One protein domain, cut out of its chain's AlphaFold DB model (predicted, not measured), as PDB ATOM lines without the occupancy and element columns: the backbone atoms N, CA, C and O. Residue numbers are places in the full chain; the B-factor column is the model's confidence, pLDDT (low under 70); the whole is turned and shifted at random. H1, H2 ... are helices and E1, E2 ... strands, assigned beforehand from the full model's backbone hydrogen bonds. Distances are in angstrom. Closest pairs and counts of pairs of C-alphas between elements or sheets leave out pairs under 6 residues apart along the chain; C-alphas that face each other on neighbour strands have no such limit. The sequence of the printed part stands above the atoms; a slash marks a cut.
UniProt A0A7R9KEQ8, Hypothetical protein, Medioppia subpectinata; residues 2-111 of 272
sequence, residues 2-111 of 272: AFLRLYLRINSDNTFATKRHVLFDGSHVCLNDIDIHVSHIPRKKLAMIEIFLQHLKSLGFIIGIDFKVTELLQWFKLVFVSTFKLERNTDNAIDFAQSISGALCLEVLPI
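What this domain is: This is residues 2 to 111 of the 272 residues of the protein "Hypothetical protein" of Medioppia subpectinata (UniProt A0A7R9KEQ8). Helix H3 forms the middle, with H1 packed steeply on it and H2 near it; H3 leads directly into the two-stranded antiparallel hairpin E1 E2. Residues 13 to 42 make a long loop, with residues 21 to 22 paired antiparallel to 28 to 29. The printed 110 residues hold H1, H2, H3, E1, E2 in order, mixed class, under half in named elements. The whole is loose, radius of gyration of the C-alphas 16.3 A, spanning 40 by 40 by 28 A.

How they stand to each other: H1, residues 2 to 12, touches H3, residues 69 to 82, closest at the C-alphas of Phe 3 and Phe 76, 5.1 A, at a steep tilt of 54 degrees, opposite ways. H2, residues 43 to 58, is close but not clearly touching H3; the closest C-alphas, of Leu 46 and Leu 73, are 7.8 A apart. E1, residues 83 to 87, and E2, residues 99 to 104, form a hairpin; N 86 and O 101, 2.8 A apart, are within hydrogen-bond range. In H1, H2 and H3 every O i to N i+4 pair is within range.

Where its parts are: H1 begins at C-alpha 2 (244.453, 221.246, 310.567); E2 ends at C-alpha 104 (241.476, 219.902, 319.499). H1 measures 15.4 A, H2 22.7 A, H3 19.6 A.

The domain as a whole: The printed part has no cut. The links H1 to H2 and E1 to E2 are long. Residues 84 to 102 have pLDDT under 70.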
ATOM      1  N   ALA A   2     244.887 222.156 309.490       75.44
ATOM      2  CA  ALA A   2     244.453 221.246 310.567       75.44
ATOM      3  C   ALA A   2     243.235 220.363 310.205       75.44
ATOM      4  O   ALA A   2     243.312 219.147 310.334       75.44
ATOM      5  N   PHE A   3     242.163 220.942 309.651       81.00
ATOM      6  CA  PHE A   3     240.977 220.178 309.227       81.00
ATOM      7  C   PHE A   3     241.266 219.166 308.105       81.00
ATOM      8  O   PHE A   3     240.669 218.096 308.075       81.00
ATOM      9  N   LEU A   4     242.216 219.466 307.210       82.81
ATOM     10  CA  LEU A   4     242.635 218.542 306.155       82.81
ATOM     11  C   LEU A   4     243.381 217.342 306.748       82.81
ATOM     12  O   LEU A   4     243.109 216.207 306.374       82.81
ATOM     13  N   ARG A   5     244.282 217.580 307.711       84.88
ATOM     14  CA  ARG A   5     244.962 216.500 308.445       84.88
ATOM     15  C   ARG A   5     243.963 215.627 309.197       84.88
ATOM     16  O   ARG A   5     244.092 214.410 309.149       84.88
ATOM     17  N   LEU A   6     242.962 216.237 309.835       86.25
ATOM     18  CA  LEU A   6     241.889 215.511 310.512       86.25
ATOM     19  C   LEU A   6     241.090 214.644 309.526       86.25
ATOM     20  O   LEU A   6     240.938 213.452 309.766       86.25
ATOM     21  N   TYR A   7     240.670 215.200 308.384       86.88
ATOM     22  CA  TYR A   7     239.970 214.449 307.336       86.88
ATOM     23  C   TYR A   7     240.798 213.263 306.822       86.88
ATOM     24  O   TYR A   7     240.287 212.151 306.717       86.88
ATOM     25  N   LEU A   8     242.085 213.469 306.527       87.12
ATOM     26  CA  LEU A   8     242.972 212.394 306.070       87.12
ATOM     27  C   LEU A   8     243.191 211.334 307.158       87.12
ATOM     28  O   LEU A   8     243.253 210.142 306.859       87.12
ATOM     29  N   ARG A   9     243.275 211.745 308.428       89.19
ATOM     30  CA  ARG A   9     243.405 210.822 309.559       89.19
ATOM     31  C   ARG A   9     242.161 209.951 309.722       89.19
ATOM     32  O   ARG A   9     242.308 208.752 309.893       89.19
ATOM     33  N   ILE A  10     240.969 210.535 309.613       88.38
ATOM     34  CA  ILE A  10     239.701 209.799 309.703       88.38
ATOM     35  C   ILE A  10     239.551 208.830 308.526       88.38
ATOM     36  O   ILE A  10     239.201 207.678 308.734       88.38
ATOM     37  N   ASN A  11     239.883 209.256 307.304       85.50
ATOM     38  CA  ASN A  11     239.776 208.384 306.128       85.50
ATOM     39  C   ASN A  11     240.828 207.267 306.082       85.50
ATOM     40  O   ASN A  11     240.603 206.242 305.446       85.50
ATOM     41  N   SER A  12     241.986 207.460 306.719       89.50
ATOM     42  CA  SER A  12     243.008 206.407 306.837       89.50
ATOM     43  C   SER A  12     242.744 205.445 307.996       89.50
ATOM     44  O   SER A  12     243.281 204.340 307.999       89.50
ATOM     45  N   ASP A  13     241.931 205.850 308.973       92.12
ATOM     46  CA  ASP A  13     241.610 205.084 310.171       92.12
ATOM     47  C   ASP A  13     240.172 205.383 310.617       92.12
ATOM     48  O   ASP A  13     239.910 206.313 311.385       92.12
ATOM     49  N   ASN A  14     239.235 204.547 310.163       83.62
ATOM     50  CA  ASN A  14     237.808 204.698 310.462       83.62
ATOM     51  C   ASN A  14     237.481 204.571 311.963       83.62
ATOM     52  O   ASN A  14     236.385 204.946 312.380       83.62
ATOM     53  N   THR A  15     238.405 204.063 312.789       92.25
ATOM     54  CA  THR A  15     238.228 204.002 314.250       92.25
ATOM     55  C   THR A  15     238.571 205.323 314.933       92.25
ATOM     56  O   THR A  15     238.149 205.568 316.060       92.25
ATOM     57  N   PHE A  16     239.292 206.217 314.250       91.12
ATOM     58  CA  PHE A  16     239.739 207.482 314.825       91.12
ATOM     59  C   PHE A  16     238.565 208.371 315.246       91.12
ATOM     60  O   PHE A  16     238.594 208.963 316.321       91.12
ATOM     61  N   ALA A  17     237.513 208.436 314.424       88.31
ATOM     62  CA  ALA A  17     236.338 209.264 314.697       88.31
ATOM     63  C   ALA A  17     235.450 208.717 315.831       88.31
ATOM     64  O   ALA A  17     234.736 209.478 316.483       88.31
ATOM     65  N   THR A  18     235.501 207.406 316.078       92.69
ATOM     66  CA  THR A  18     234.686 206.706 317.084       92.69
ATOM     67  C   THR A  18     235.457 206.369 318.356       92.69
ATOM     68  O   THR A  18     234.864 205.868 319.314       92.69
ATOM     69  N   LYS A  19     236.764 206.657 318.395       92.94
ATOM     70  CA  LYS A  19     237.593 206.496 319.587       92.94
ATOM     71  C   LYS A  19     236.996 207.308 320.734       92.94
ATOM     72  O   LYS A  19     236.828 208.520 320.626       92.94
ATOM     73  N   ARG A  20     236.668 206.615 321.824       92.62
ATOM     74  CA  ARG A  20     236.039 207.195 323.012       92.62
ATOM     75  C   ARG A  20     237.095 207.773 323.952       92.62
ATOM     76  O   ARG A  20     238.120 207.142 324.201       92.62
ATOM     77  N   HIS A  21     236.804 208.956 324.473       88.94
ATOM     78  CA  HIS A  21     237.570 209.682 325.475       88.94
ATOM     79  C   HIS A  21     236.728 209.789 326.738       88.94
ATOM     80  O   HIS A  21     235.548 210.129 326.651       88.94
ATOM     81  N   VAL A  22     237.321 209.470 327.888       89.00
ATOM     82  CA  VAL A  22     236.649 209.565 329.187       89.00
ATOM     83  C   VAL A  22     236.619 211.030 329.613       89.00
ATOM     84  O   VAL A  22     237.644 211.707 329.581       89.00
ATOM     85  N   LEU A  23     235.438 211.507 329.984       86.56
ATOM     86  CA  LEU A  23     235.195 212.848 330.497       86.56
ATOM     87  C   LEU A  23     235.377 212.894 332.018       86.56
ATOM     88  O   LEU A  23     235.451 211.864 332.688       86.56
ATOM     89  N   PHE A  24     235.442 214.104 332.574       79.56
ATOM     90  CA  PHE A  24     235.646 214.322 334.012       79.56
ATOM     91  C   PHE A  24     234.523 213.731 334.885       79.56
ATOM     92  O   PHE A  24     234.754 213.408 336.046       79.56
ATOM     93  N   ASP A  25     233.321 213.571 334.332       81.44
ATOM     94  CA  ASP A  25     232.155 212.970 334.987       81.44
ATOM     95  C   ASP A  25     232.057 211.446 334.763       81.44
ATOM     96  O   ASP A  25     231.075 210.816 335.154       81.44
ATOM     97  N   GLY A  26     233.062 210.838 334.121       86.88
ATOM     98  CA  GLY A  26     233.093 209.418 333.765       86.88
ATOM     99  C   GLY A  26     232.279 209.057 332.518       86.88
ATOM    100  O   GLY A  26     232.318 207.905 332.072       86.88
ATOM    101  N   SER A  27     231.564 210.014 331.921       90.31
ATOM    102  CA  SER A  27     230.921 209.819 330.623       90.31
ATOM    103  C   SER A  27     231.968 209.771 329.500       90.31
ATOM    104  O   SER A  27     233.171 209.877 329.739       90.31
ATOM    105  N   HIS A  28     231.540 209.493 328.268       91.88
ATOM    106  CA  HIS A  28     232.458 209.297 327.148       91.88
ATOM    107  C   HIS A  28     232.048 210.126 325.938       91.88
ATOM    108  O   HIS A  28     230.877 210.139 325.565       91.88
ATOM    109  N   VAL A  29     233.034 210.708 325.256       90.56
ATOM    110  CA  VAL A  29     232.844 211.466 324.012       90.56
ATOM    111  C   VAL A  29     233.760 210.942 322.907       90.56
ATOM    112  O   VAL A  29     234.864 210.464 323.163       90.56
ATOM    113  N   CYS A  30     233.318 211.016 321.661       91.25
ATOM    114  CA  CYS A  30     234.145 210.848 320.470       91.25
ATOM    115  C   CYS A  30     233.855 211.965 319.461       91.25
ATOM    116  O   CYS A  30     232.914 212.739 319.625       91.25
ATOM    117  N   LEU A  31     234.655 212.049 318.392       88.31
ATOM    118  CA  LEU A  31     234.505 213.095 317.370       88.31
ATOM    119  C   LEU A  31     233.113 213.108 316.730       88.31
ATOM    120  O   LEU A  31     232.607 214.176 316.396       88.31
ATOM    121  N   ASN A  32     232.500 211.934 316.571       87.44
ATOM    122  CA  ASN A  32     231.177 211.803 315.964       87.44
ATOM    123  C   ASN A  32     230.024 212.253 316.871       87.44
ATOM    124  O   ASN A  32     228.936 212.488 316.353       87.44
ATOM    125  N   ASP A  33     230.235 212.375 318.184       87.00
ATOM    126  CA  ASP A  33     229.183 212.850 319.093       87.00
ATOM    127  C   ASP A  33     229.049 214.383 319.069       87.00
ATOM    128  O   ASP A  33     228.117 214.937 319.647       87.00
ATOM    129  N   ILE A  34     229.988 215.087 318.427       80.94
ATOM    130  CA  ILE A  34     230.030 216.547 318.432       80.94
ATOM    131  C   ILE A  34     229.055 217.064 317.380       80.94
ATOM    132  O   ILE A  34     229.285 216.911 316.177       80.94
ATOM    133  N   ASP A  35     227.980 217.707 317.835       74.12
ATOM    134  CA  ASP A  35     227.042 218.367 316.937       74.12
ATOM    135  C   ASP A  35     227.696 219.605 316.327       74.12
ATOM    136  O   ASP A  35     228.005 220.604 316.980       74.12
ATOM    137  N   ILE A  36     227.934 219.512 315.028       71.31
ATOM    138  CA  ILE A  36     228.518 220.572 314.237       71.31
ATOM    139  C   ILE A  36     227.401 221.042 313.317       71.31
ATOM    140  O   ILE A  36     227.167 220.451 312.267       71.31
ATOM    141  N   HIS A  37     226.698 222.109 313.694       72.50
ATOM    142  CA  HIS A  37     225.611 222.677 312.893       72.50
ATOM    143  C   HIS A  37     226.122 223.289 311.564       72.50
ATOM    144  O   HIS A  37     226.242 224.514 311.421       72.50
ATOM    145  N   VAL A  38     226.440 222.439 310.576       71.31
ATOM    146  CA  VAL A  38     227.042 222.800 309.272       71.31
ATOM    147  C   VAL A  38     226.142 223.745 308.466       71.31
ATOM    148  O   VAL A  38     226.639 224.572 307.701       71.31
ATOM    149  N   SER A  39     224.826 223.689 308.685       70.50
ATOM    150  CA  SER A  39     223.820 224.540 308.031       70.50
ATOM    151  C   SER A  39     224.038 226.043 308.238       70.50
ATOM    152  O   SER A  39     223.564 226.845 307.436       70.50
ATOM    153  N   HIS A  40     224.792 226.439 309.267       72.69
ATOM    154  CA  HIS A  40     225.035 227.839 309.616       72.69
ATOM    155  C   HIS A  40     226.397 228.376 309.142       72.69
ATOM    156  O   HIS A  40     226.804 229.459 309.561       72.69
ATOM    157  N   ILE A  41     227.144 227.653 308.296       72.56
ATOM    158  CA  ILE A  41     228.406 228.175 307.747       72.56
ATOM    159  C   ILE A  41     228.099 229.255 306.689       72.56
ATOM    160  O   ILE A  41     227.445 228.958 305.687       72.56
ATOM    161  N   PRO A  42     228.599 230.500 306.836       75.75
ATOM    162  CA  PRO A  42     228.354 231.551 305.851       75.75
ATOM    163  C   PRO A  42     228.886 231.178 304.461       75.75
ATOM    164  O   PRO A  42     230.022 230.713 304.341       75.75
ATOM    165  N   ARG A  43     228.138 231.483 303.388       79.19
ATOM    166  CA  ARG A  43     228.542 231.190 301.991       79.19
ATOM    167  C   ARG A  43     229.954 231.671 301.640       79.19
ATOM    168  O   ARG A  43     230.688 230.977 300.948       79.19
ATOM    169  N   LYS A  44     230.376 232.826 302.166       80.75
ATOM    170  CA  LYS A  44     231.735 233.357 301.962       80.75
ATOM    171  C   LYS A  44     232.824 232.425 302.520       80.75
ATOM    172  O   LYS A  44     233.890 232.309 301.927       80.75
ATOM    173  N   LYS A  45     232.572 231.762 303.655       76.50
ATOM    174  CA  LYS A  45     233.500 230.787 304.258       76.50
ATOM    175  C   LYS A  45     233.548 229.498 303.435       76.50
ATOM    176  O   LYS A  45     234.641 228.979 303.243       76.50
ATOM    177  N   LEU A  46     232.409 229.055 302.897       77.56
ATOM    178  CA  LEU A  46     232.342 227.924 301.961       77.56
ATOM    179  C   LEU A  46     233.202 228.181 300.716       77.56
ATOM    180  O   LEU A  46     234.101 227.399 300.426       77.56
ATOM    181  N   ALA A  47     233.014 229.335 300.068       83.31
ATOM    182  CA  ALA A  47     233.780 229.712 298.882       83.31
ATOM    183  C   ALA A  47     235.297 229.756 299.146       83.31
ATOM    184  O   ALA A  47     236.088 229.293 298.329       83.31
ATOM    185  N   MET A  48     235.729 230.259 300.311       83.19
ATOM    186  CA  MET A  48     237.153 230.248 300.678       83.19
ATOM    187  C   MET A  48     237.724 228.830 300.816       83.19
ATOM    188  O   MET A  48     238.872 228.602 300.439       83.19
ATOM    189  N   ILE A  49     236.948 227.878 301.343       81.44
ATOM    190  CA  ILE A  49     237.376 226.477 301.471       81.44
ATOM    191  C   ILE A  49     237.479 225.828 300.092       81.44
ATOM    192  O   ILE A  49     238.466 225.152 299.814       81.44
ATOM    193  N   GLU A  50     236.510 226.067 299.211       83.38
ATOM    194  CA  GLU A  50     236.536 225.559 297.835       83.38
ATOM    195  C   GLU A  50     237.757 226.076 297.064       83.38
ATOM    196  O   GLU A  50     238.490 225.278 296.476       83.38
ATOM    197  N   ILE A  51     238.036 227.383 297.140       86.44
ATOM    198  CA  ILE A  51     239.228 227.999 296.533       86.44
ATOM    199  C   ILE A  51     240.506 227.380 297.108       86.44
ATOM    200  O   ILE A  51     241.416 227.019 296.359       86.44
ATOM    201  N   PHE A  52     240.576 227.208 298.430       85.88
ATOM    202  CA  PHE A  52     241.724 226.586 299.087       85.88
ATOM    203  C   PHE A  52     241.968 225.152 298.588       85.88
ATOM    204  O   PHE A  52     243.106 224.785 298.295       85.88
ATOM    205  N   LEU A  53     240.914 224.347 298.432       83.31
ATOM    206  CA  LEU A  53     241.024 222.980 297.913       83.31
ATOM    207  C   LEU A  53     241.430 222.940 296.442       83.31
ATOM    208  O   LEU A  53     242.264 222.117 296.069       83.31
ATOM    209  N   GLN A  54     240.874 223.822 295.609       84.00
ATOM    210  CA  GLN A  54     241.281 223.946 294.207       84.00
ATOM    211  C   GLN A  54     242.766 224.293 294.097       84.00
ATOM    212  O   GLN A  54     243.487 223.684 293.306       84.00
ATOM    213  N   HIS A  55     243.247 225.204 294.944       86.50
ATOM    214  CA  HIS A  55     244.654 225.576 294.982       86.50
ATOM    215  C   HIS A  55     245.551 224.396 295.386       86.50
ATOM    216  O   HIS A  55     246.522 224.095 294.693       86.50
ATOM    217  N   LEU A  56     245.187 223.650 296.437       83.81
ATOM    218  CA  LEU A  56     245.918 222.442 296.836       83.81
ATOM    219  C   LEU A  56     245.945 221.372 295.733       83.81
ATOM    220  O   LEU A  56     246.973 220.719 295.551       83.81
ATOM    221  N   LYS A  57     244.846 221.209 294.979       83.75
ATOM    222  CA  LYS A  57     244.801 220.329 293.799       83.75
ATOM    223  C   LYS A  57     245.762 220.811 292.713       83.75
ATOM    224  O   LYS A  57     246.540 220.006 292.213       83.75
ATOM    225  N   SER A  58     245.760 222.109 292.391       85.06
ATOM    226  CA  SER A  58     246.646 222.673 291.359       85.06
ATOM    227  C   SER A  58     248.134 222.564 291.699       85.06
ATOM    228  O   SER A  58     248.950 222.393 290.803       85.06
ATOM    229  N   LEU A  59     248.482 222.611 292.989       85.25
ATOM    230  CA  LEU A  59     249.858 222.457 293.473       85.25
ATOM    231  C   LEU A  59     250.288 220.993 293.623       85.25
ATOM    232  O   LEU A  59     251.409 220.711 294.031       85.25
ATOM    233  N   GLY A  60     249.395 220.051 293.331       80.62
ATOM    234  CA  GLY A  60     249.698 218.631 293.366       80.62
ATOM    235  C   GLY A  60     249.700 217.989 294.759       80.62
ATOM    236  O   GLY A  60     249.976 216.798 294.875       80.62
ATOM    237  N   PHE A  61     249.354 218.725 295.820       78.44
ATOM    238  CA  PHE A  61     249.418 218.222 297.203       78.44
ATOM    239  C   PHE A  61     248.400 217.126 297.524       78.44
ATOM    240  O   PHE A  61     248.576 216.384 298.486       78.44
ATOM    241  N   ILE A  62     247.312 217.061 296.760       76.56
ATOM    242  CA  ILE A  62     246.180 216.163 297.011       76.56
ATOM    243  C   ILE A  62     245.701 215.465 295.728       76.56
ATOM    244  O   ILE A  62     244.513 215.190 295.562       76.56
ATOM    245  N   ILE A  63     246.622 215.206 294.791       76.50
ATOM    246  CA  ILE A  63     246.328 214.471 293.549       76.50
ATOM    247  C   ILE A  63     245.764 213.090 293.899       76.50
ATOM    248  O   ILE A  63     246.319 212.380 294.732       76.50
ATOM    249  N   GLY A  64     244.659 212.713 293.252       75.50
ATOM    250  CA  GLY A  64     244.021 211.405 293.443       75.50
ATOM    251  C   GLY A  64     243.177 211.276 294.714       75.50
ATOM    252  O   GLY A  64     242.618 210.211 294.948       75.50
ATOM    253  N   ILE A  65     243.044 212.341 295.514       77.00
ATOM    254  CA  ILE A  65     242.142 212.361 296.668       77.00
ATOM    255  C   ILE A  65     240.841 213.051 296.262       77.00
ATOM    256  O   ILE A  65     240.822 214.253 295.971       77.00
ATOM    257  N   ASP A  66     239.749 212.290 296.258       75.56
ATOM    258  CA  ASP A  66     238.416 212.856 296.110       75.56
ATOM    259  C   ASP A  66     237.892 213.310 297.477       75.56
ATOM    260  O   ASP A  66     237.760 212.524 298.418       75.56
ATOM    261  N   PHE A  67     237.649 214.612 297.608       77.06
ATOM    262  CA  PHE A  67     237.116 215.189 298.836       77.06
ATOM    263  C   PHE A  67     235.619 215.339 298.687       77.06
ATOM    264  O   PHE A  67     235.149 216.148 297.882       77.06
ATOM    265  N   LYS A  68     234.869 214.665 299.553       78.81
ATOM    266  CA  LYS A  68     233.477 215.033 299.770       78.81
ATOM    267  C   LYS A  68     233.454 216.360 300.519       78.81
ATOM    268  O   LYS A  68     233.724 216.422 301.718       78.81
ATOM    269  N   VAL A  69     233.157 217.437 299.793       74.50
ATOM    270  CA  VAL A  69     233.156 218.808 300.328       74.50
ATOM    271  C   VAL A  69     232.282 218.907 301.580       74.50
ATOM    272  O   VAL A  69     232.688 219.526 302.555       74.50
ATOM    273  N   THR A  70     231.133 218.234 301.602       74.81
ATOM    274  CA  THR A  70     230.221 218.196 302.755       74.81
ATOM    275  C   THR A  70     230.868 217.631 304.024       74.81
ATOM    276  O   THR A  70     230.770 218.254 305.079       74.81
ATOM    277  N   GLU A  71     231.583 216.508 303.930       79.50
ATOM    278  CA  GLU A  71     232.298 215.904 305.066       79.50
ATOM    279  C   GLU A  71     233.463 216.793 305.518       79.50
ATOM    280  O   GLU A  71     233.696 217.004 306.705       79.50
ATOM    281  N   LEU A  72     234.185 217.392 304.572       80.50
ATOM    282  CA  LEU A  72     235.278 218.301 304.892       80.50
ATOM    283  C   LEU A  72     234.793 219.571 305.611       80.50
ATOM    284  O   LEU A  72     235.486 220.078 306.494       80.50
ATOM    285  N   LEU A  73     233.612 220.081 305.254       78.06
ATOM    286  CA  LEU A  73     232.993 221.236 305.905       78.06
ATOM    287  C   LEU A  73     232.623 220.951 307.362       78.06
ATOM    288  O   LEU A  73     232.799 221.833 308.206       78.06
ATOM    289  N   GLN A  74     232.180 219.730 307.665       79.69
ATOM    290  CA  GLN A  74     231.950 219.283 309.038       79.69
ATOM    291  C   GLN A  74     233.246 219.385 309.857       79.69
ATOM    292  O   GLN A  74     233.280 220.063 310.884       79.69
ATOM    293  N   TRP A  75     234.352 218.824 309.362       83.56
ATOM    294  CA  TRP A  75     235.635 218.874 310.075       83.56
ATOM    295  C   TRP A  75     236.248 220.269 310.126       83.56
ATOM    296  O   TRP A  75     236.872 220.633 311.121       83.56
ATOM    297  N   PHE A  76     236.059 221.074 309.080       82.56
ATOM    298  CA  PHE A  76     236.450 222.477 309.099       82.56
ATOM    299  C   PHE A  76     235.740 223.219 310.225       82.56
ATOM    300  O   PHE A  76     236.391 223.934 310.984       82.56
ATOM    301  N   LYS A  77     234.420 223.047 310.344       78.50
ATOM    302  CA  LYS A  77     233.644 223.741 311.364       78.50
ATOM    303  C   LYS A  77     234.008 223.257 312.761       78.50
ATOM    304  O   LYS A  77     234.198 224.118 313.610       78.50
ATOM    305  N   LEU A  78     234.196 221.950 312.962       81.38
ATOM    306  CA  LEU A  78     234.693 221.402 314.226       81.38
ATOM    307  C   LEU A  78     236.008 222.058 314.635       81.38
ATOM    308  O   LEU A  78     236.105 222.663 315.693       81.38
ATOM    309  N   VAL A  79     237.011 221.999 313.760       80.75
ATOM    310  CA  VAL A  79     238.314 222.614 314.023       80.75
ATOM    311  C   VAL A  79     238.151 224.112 314.284       80.75
ATOM    312  O   VAL A  79     238.774 224.641 315.185       80.75
ATOM    313  N   PHE A  80     237.282 224.804 313.552       76.00
ATOM    314  CA  PHE A  80     237.092 226.239 313.727       76.00
ATOM    315  C   PHE A  80     236.477 226.627 315.081       76.00
ATOM    316  O   PHE A  80     236.866 227.655 315.629       76.00
ATOM    317  N   VAL A  81     235.525 225.848 315.608       72.44
ATOM    318  CA  VAL A  81     234.829 226.176 316.872       72.44
ATOM    319  C   VAL A  81     235.451 225.527 318.104       72.44
ATOM    320  O   VAL A  81     235.204 225.986 319.210       72.44
ATOM    321  N   SER A  82     236.254 224.480 317.918       73.62
ATOM    322  CA  SER A  82     236.736 223.621 319.005       73.62
ATOM    323  C   SER A  82     238.256 223.604 319.156       73.62
ATOM    324  O   SER A  82     238.765 222.890 320.019       73.62
ATOM    325  N   THR A  83     239.011 224.342 318.329       73.44
ATOM    326  CA  THR A  83     240.456 224.467 318.556       73.44
ATOM    327  C   THR A  83     240.788 225.536 319.575       73.44
ATOM    328  O   THR A  83     240.465 226.709 319.381       73.44
ATOM    329  N   PHE A  84     241.568 225.143 320.572       69.94
ATOM    330  CA  PHE A  84     242.251 226.055 321.473       69.94
ATOM    331  C   PHE A  84     243.505 226.587 320.798       69.94
ATOM    332  O   PHE A  84     244.269 225.824 320.197       69.94
ATOM    333  N   LYS A  85     243.708 227.902 320.874       68.56
ATOM    334  CA  LYS A  85     244.941 228.531 320.404       68.56
ATOM    335  C   LYS A  85     246.069 228.137 321.349       68.56
ATOM    336  O   LYS A  85     245.978 228.355 322.551       68.56
ATOM    337  N   LEU A  86     247.125 227.556 320.793       60.62
ATOM    338  CA  LEU A  86     248.357 227.295 321.520       60.62
ATOM    339  C   LEU A  86     249.331 228.437 321.252       60.62
ATOM    340  O   LEU A  86     249.805 228.643 320.127       60.62
ATOM    341  N   GLU A  87     249.623 229.167 322.313       58.56
ATOM    342  CA  GLU A  87     250.524 230.312 322.322       58.56
ATOM    343  C   GLU A  87     251.967 229.828 322.538       58.56
ATOM    344  O   GLU A  87     252.200 228.783 323.156       58.56
ATOM    345  N   ARG A  88     252.968 230.515 321.982       49.97
ATOM    346  CA  ARG A  88     254.368 230.201 322.306       49.97
ATOM    347  C   ARG A  88     254.676 230.785 323.680       49.97
ATOM    348  O   ARG A  88     254.494 231.981 323.854       49.97
ATOM    349  N   ASN A  89     255.244 229.992 324.588       46.12
ATOM    350  CA  ASN A  89     256.112 230.581 325.606       46.12
ATOM    351  C   ASN A  89     257.366 231.041 324.867       46.12
ATOM    352  O   ASN A  89     258.239 230.237 324.539       46.12
ATOM    353  N   THR A  90     257.418 232.312 324.494       42.38
ATOM    354  CA  THR A  90     258.715 232.970 324.420       42.38
ATOM    355  C   THR A  90     259.121 233.235 325.860       42.38
ATOM    356  O   THR A  90     258.332 233.794 326.612       42.38
ATOM    357  N   ASP A  91     260.343 232.881 326.250       41.69
ATOM    358  CA  ASP A  91     260.906 233.221 327.573       41.69
ATOM    359  C   ASP A  91     260.973 234.748 327.833       41.69
ATOM    360  O   ASP A  91     261.412 235.196 328.886       41.69
ATOM    361  N   ASN A  92     260.507 235.554 326.873       34.72
ATOM    362  CA  ASN A  92     260.273 236.981 326.983       34.72
ATOM    363  C   ASN A  92     258.757 237.217 327.043       34.72
ATOM    364  O   ASN A  92     258.060 236.981 326.053       34.72
ATOM    365  N   ALA A  93     258.271 237.719 328.177       37.56
ATOM    366  CA  ALA A  93     256.870 238.029 328.488       37.56
ATOM    367  C   ALA A  93     256.236 239.167 327.643       37.56
ATOM    368  O   ALA A  93     255.280 239.802 328.065       37.56
ATOM    369  N   ILE A  94     256.785 239.483 326.464       39.06
ATOM    370  CA  ILE A  94     256.471 240.728 325.738       39.06
ATOM    371  C   ILE A  94     255.768 240.499 324.394       39.06
ATOM    372  O   ILE A  94     255.139 241.420 323.882       39.06
ATOM    373  N   ASP A  95     255.781 239.295 323.821       33.78
ATOM    374  CA  ASP A  95     255.027 239.071 322.586       33.78
ATOM    375  C   ASP A  95     253.589 238.671 322.911       33.78
ATOM    376  O   ASP A  95     253.328 237.573 323.405       33.78
ATOM    377  N   PHE A  96     252.644 239.549 322.559       40.34
ATOM    378  CA  PHE A  96     251.259 239.157 322.314       40.34
ATOM    379  C   PHE A  96     251.262 237.839 321.555       40.34
ATOM    380  O   PHE A  96     251.792 237.752 320.445       40.34
ATOM    381  N   ALA A  97     250.696 236.822 322.188       44.31
ATOM    382  CA  ALA A  97     250.719 235.453 321.744       44.31
ATOM    383  C   ALA A  97     250.533 235.298 320.232       44.31
ATOM    384  O   ALA A  97     249.421 235.303 319.692       44.31
ATOM    385  N   GLN A  98     251.638 235.071 319.527       40.62
ATOM    386  CA  GLN A  98     251.546 234.514 318.193       40.62
ATOM    387  C   GLN A  98     250.986 233.103 318.363       40.62
ATOM    388  O   GLN A  98     251.644 232.215 318.907       40.62
ATOM    389  N   SER A  99     249.736 232.897 317.944       51.44
ATOM    390  CA  SER A  99     249.133 231.566 317.901       51.44
ATOM    391  C   SER A  99     249.915 230.726 316.891       51.44
ATOM    392  O   SER A  99     249.750 230.886 315.683       51.44
ATOM    393  N   ILE A 100     250.794 229.847 317.371       51.84
ATOM    394  CA  ILE A 100     251.658 229.032 316.497       51.84
ATOM    395  C   ILE A 100     250.928 227.770 316.046       51.84
ATOM    396  O   ILE A 100     251.185 227.233 314.967       51.84
ATOM    397  N   SER A 101     250.001 227.277 316.865       60.12
ATOM    398  CA  SER A 101     249.235 226.074 316.555       60.12
ATOM    399  C   SER A 101     247.868 226.077 317.236       60.12
ATOM    400  O   SER A 101     247.563 226.948 318.047       60.12
ATOM    401  N   GLY A 102     247.020 225.126 316.851       68.81
ATOM    402  CA  GLY A 102     245.737 224.876 317.497       68.81
ATOM    403  C   GLY A 102     245.642 223.416 317.921       68.81
ATOM    404  O   GLY A 102     246.097 222.542 317.179       68.81
ATOM    405  N   ALA A 103     245.051 223.161 319.086       75.44
ATOM    406  CA  ALA A 103     244.780 221.817 319.589       75.44
ATOM    407  C   ALA A 103     243.274 221.573 319.691       75.44
ATOM    408  O   ALA A 103     242.529 222.450 320.121       75.44
ATOM    409  N   LEU A 104     242.838 220.380 319.287       78.62
ATOM    410  CA  LEU A 104     241.476 219.902 319.499       78.62
ATOM    411  C   LEU A 104     241.484 218.985 320.724       78.62
ATOM    412  O   LEU A 104     242.091 217.915 320.670       78.62
ATOM    413  N   CYS A 105     240.821 219.403 321.800       80.50
ATOM    414  CA  CYS A 105     240.728 218.643 323.047       80.50
ATOM    415  C   CYS A 105     239.274 218.275 323.303       80.50
ATOM    416  O   CYS A 105     238.455 219.135 323.620       80.50
ATOM    417  N   LEU A 106     238.957 216.994 323.116       82.31
ATOM    418  CA  LEU A 106     237.584 216.503 323.193       82.31
ATOM    419  C   LEU A 106     237.057 216.502 324.619       82.31
ATOM    420  O   LEU A 106     235.867 216.736 324.813       82.31
ATOM    421  N   GLU A 107     237.942 216.315 325.601       81.56
ATOM    422  CA  GLU A 107     237.562 216.265 327.011       81.56
ATOM    423  C   GLU A 107     236.946 217.580 327.519       81.56
ATOM    424  O   GLU A 107     236.281 217.591 328.550       81.56
ATOM    425  N   VAL A 108     237.138 218.684 326.786       80.88
ATOM    426  CA  VAL A 108     236.734 220.033 327.208       80.88
ATOM    427  C   VAL A 108     235.492 220.556 326.498       80.88
ATOM    428  O   VAL A 108     234.885 221.521 326.948       80.88
ATOM    429  N   LEU A 109     235.093 219.930 325.392       79.81
ATOM    430  CA  LEU A 109     233.948 220.378 324.594       79.81
ATOM    431  C   LEU A 109     232.602 220.362 325.328       79.81
ATOM    432  O   LEU A 109     231.789 221.236 325.031       79.81
ATOM    433  N   PRO A 110     232.342 219.438 326.276       82.12
ATOM    434  CA  PRO A 110     231.101 219.460 327.049       82.12
ATOM    435  C   PRO A 110     230.986 220.642 328.021       82.12
ATOM    436  O   PRO A 110     229.904 220.887 328.544       82.12
ATOM    437  N   ILE A 111     232.082 221.350 328.310       87.06
ATOM    438  CA  ILE A 111     232.100 222.405 329.324       87.06
ATOM    439  C   ILE A 111     231.479 223.674 328.757       87.06
ATOM    440  O   ILE A 111     232.097 224.354 327.943       87.06
TER     441      ILE A 111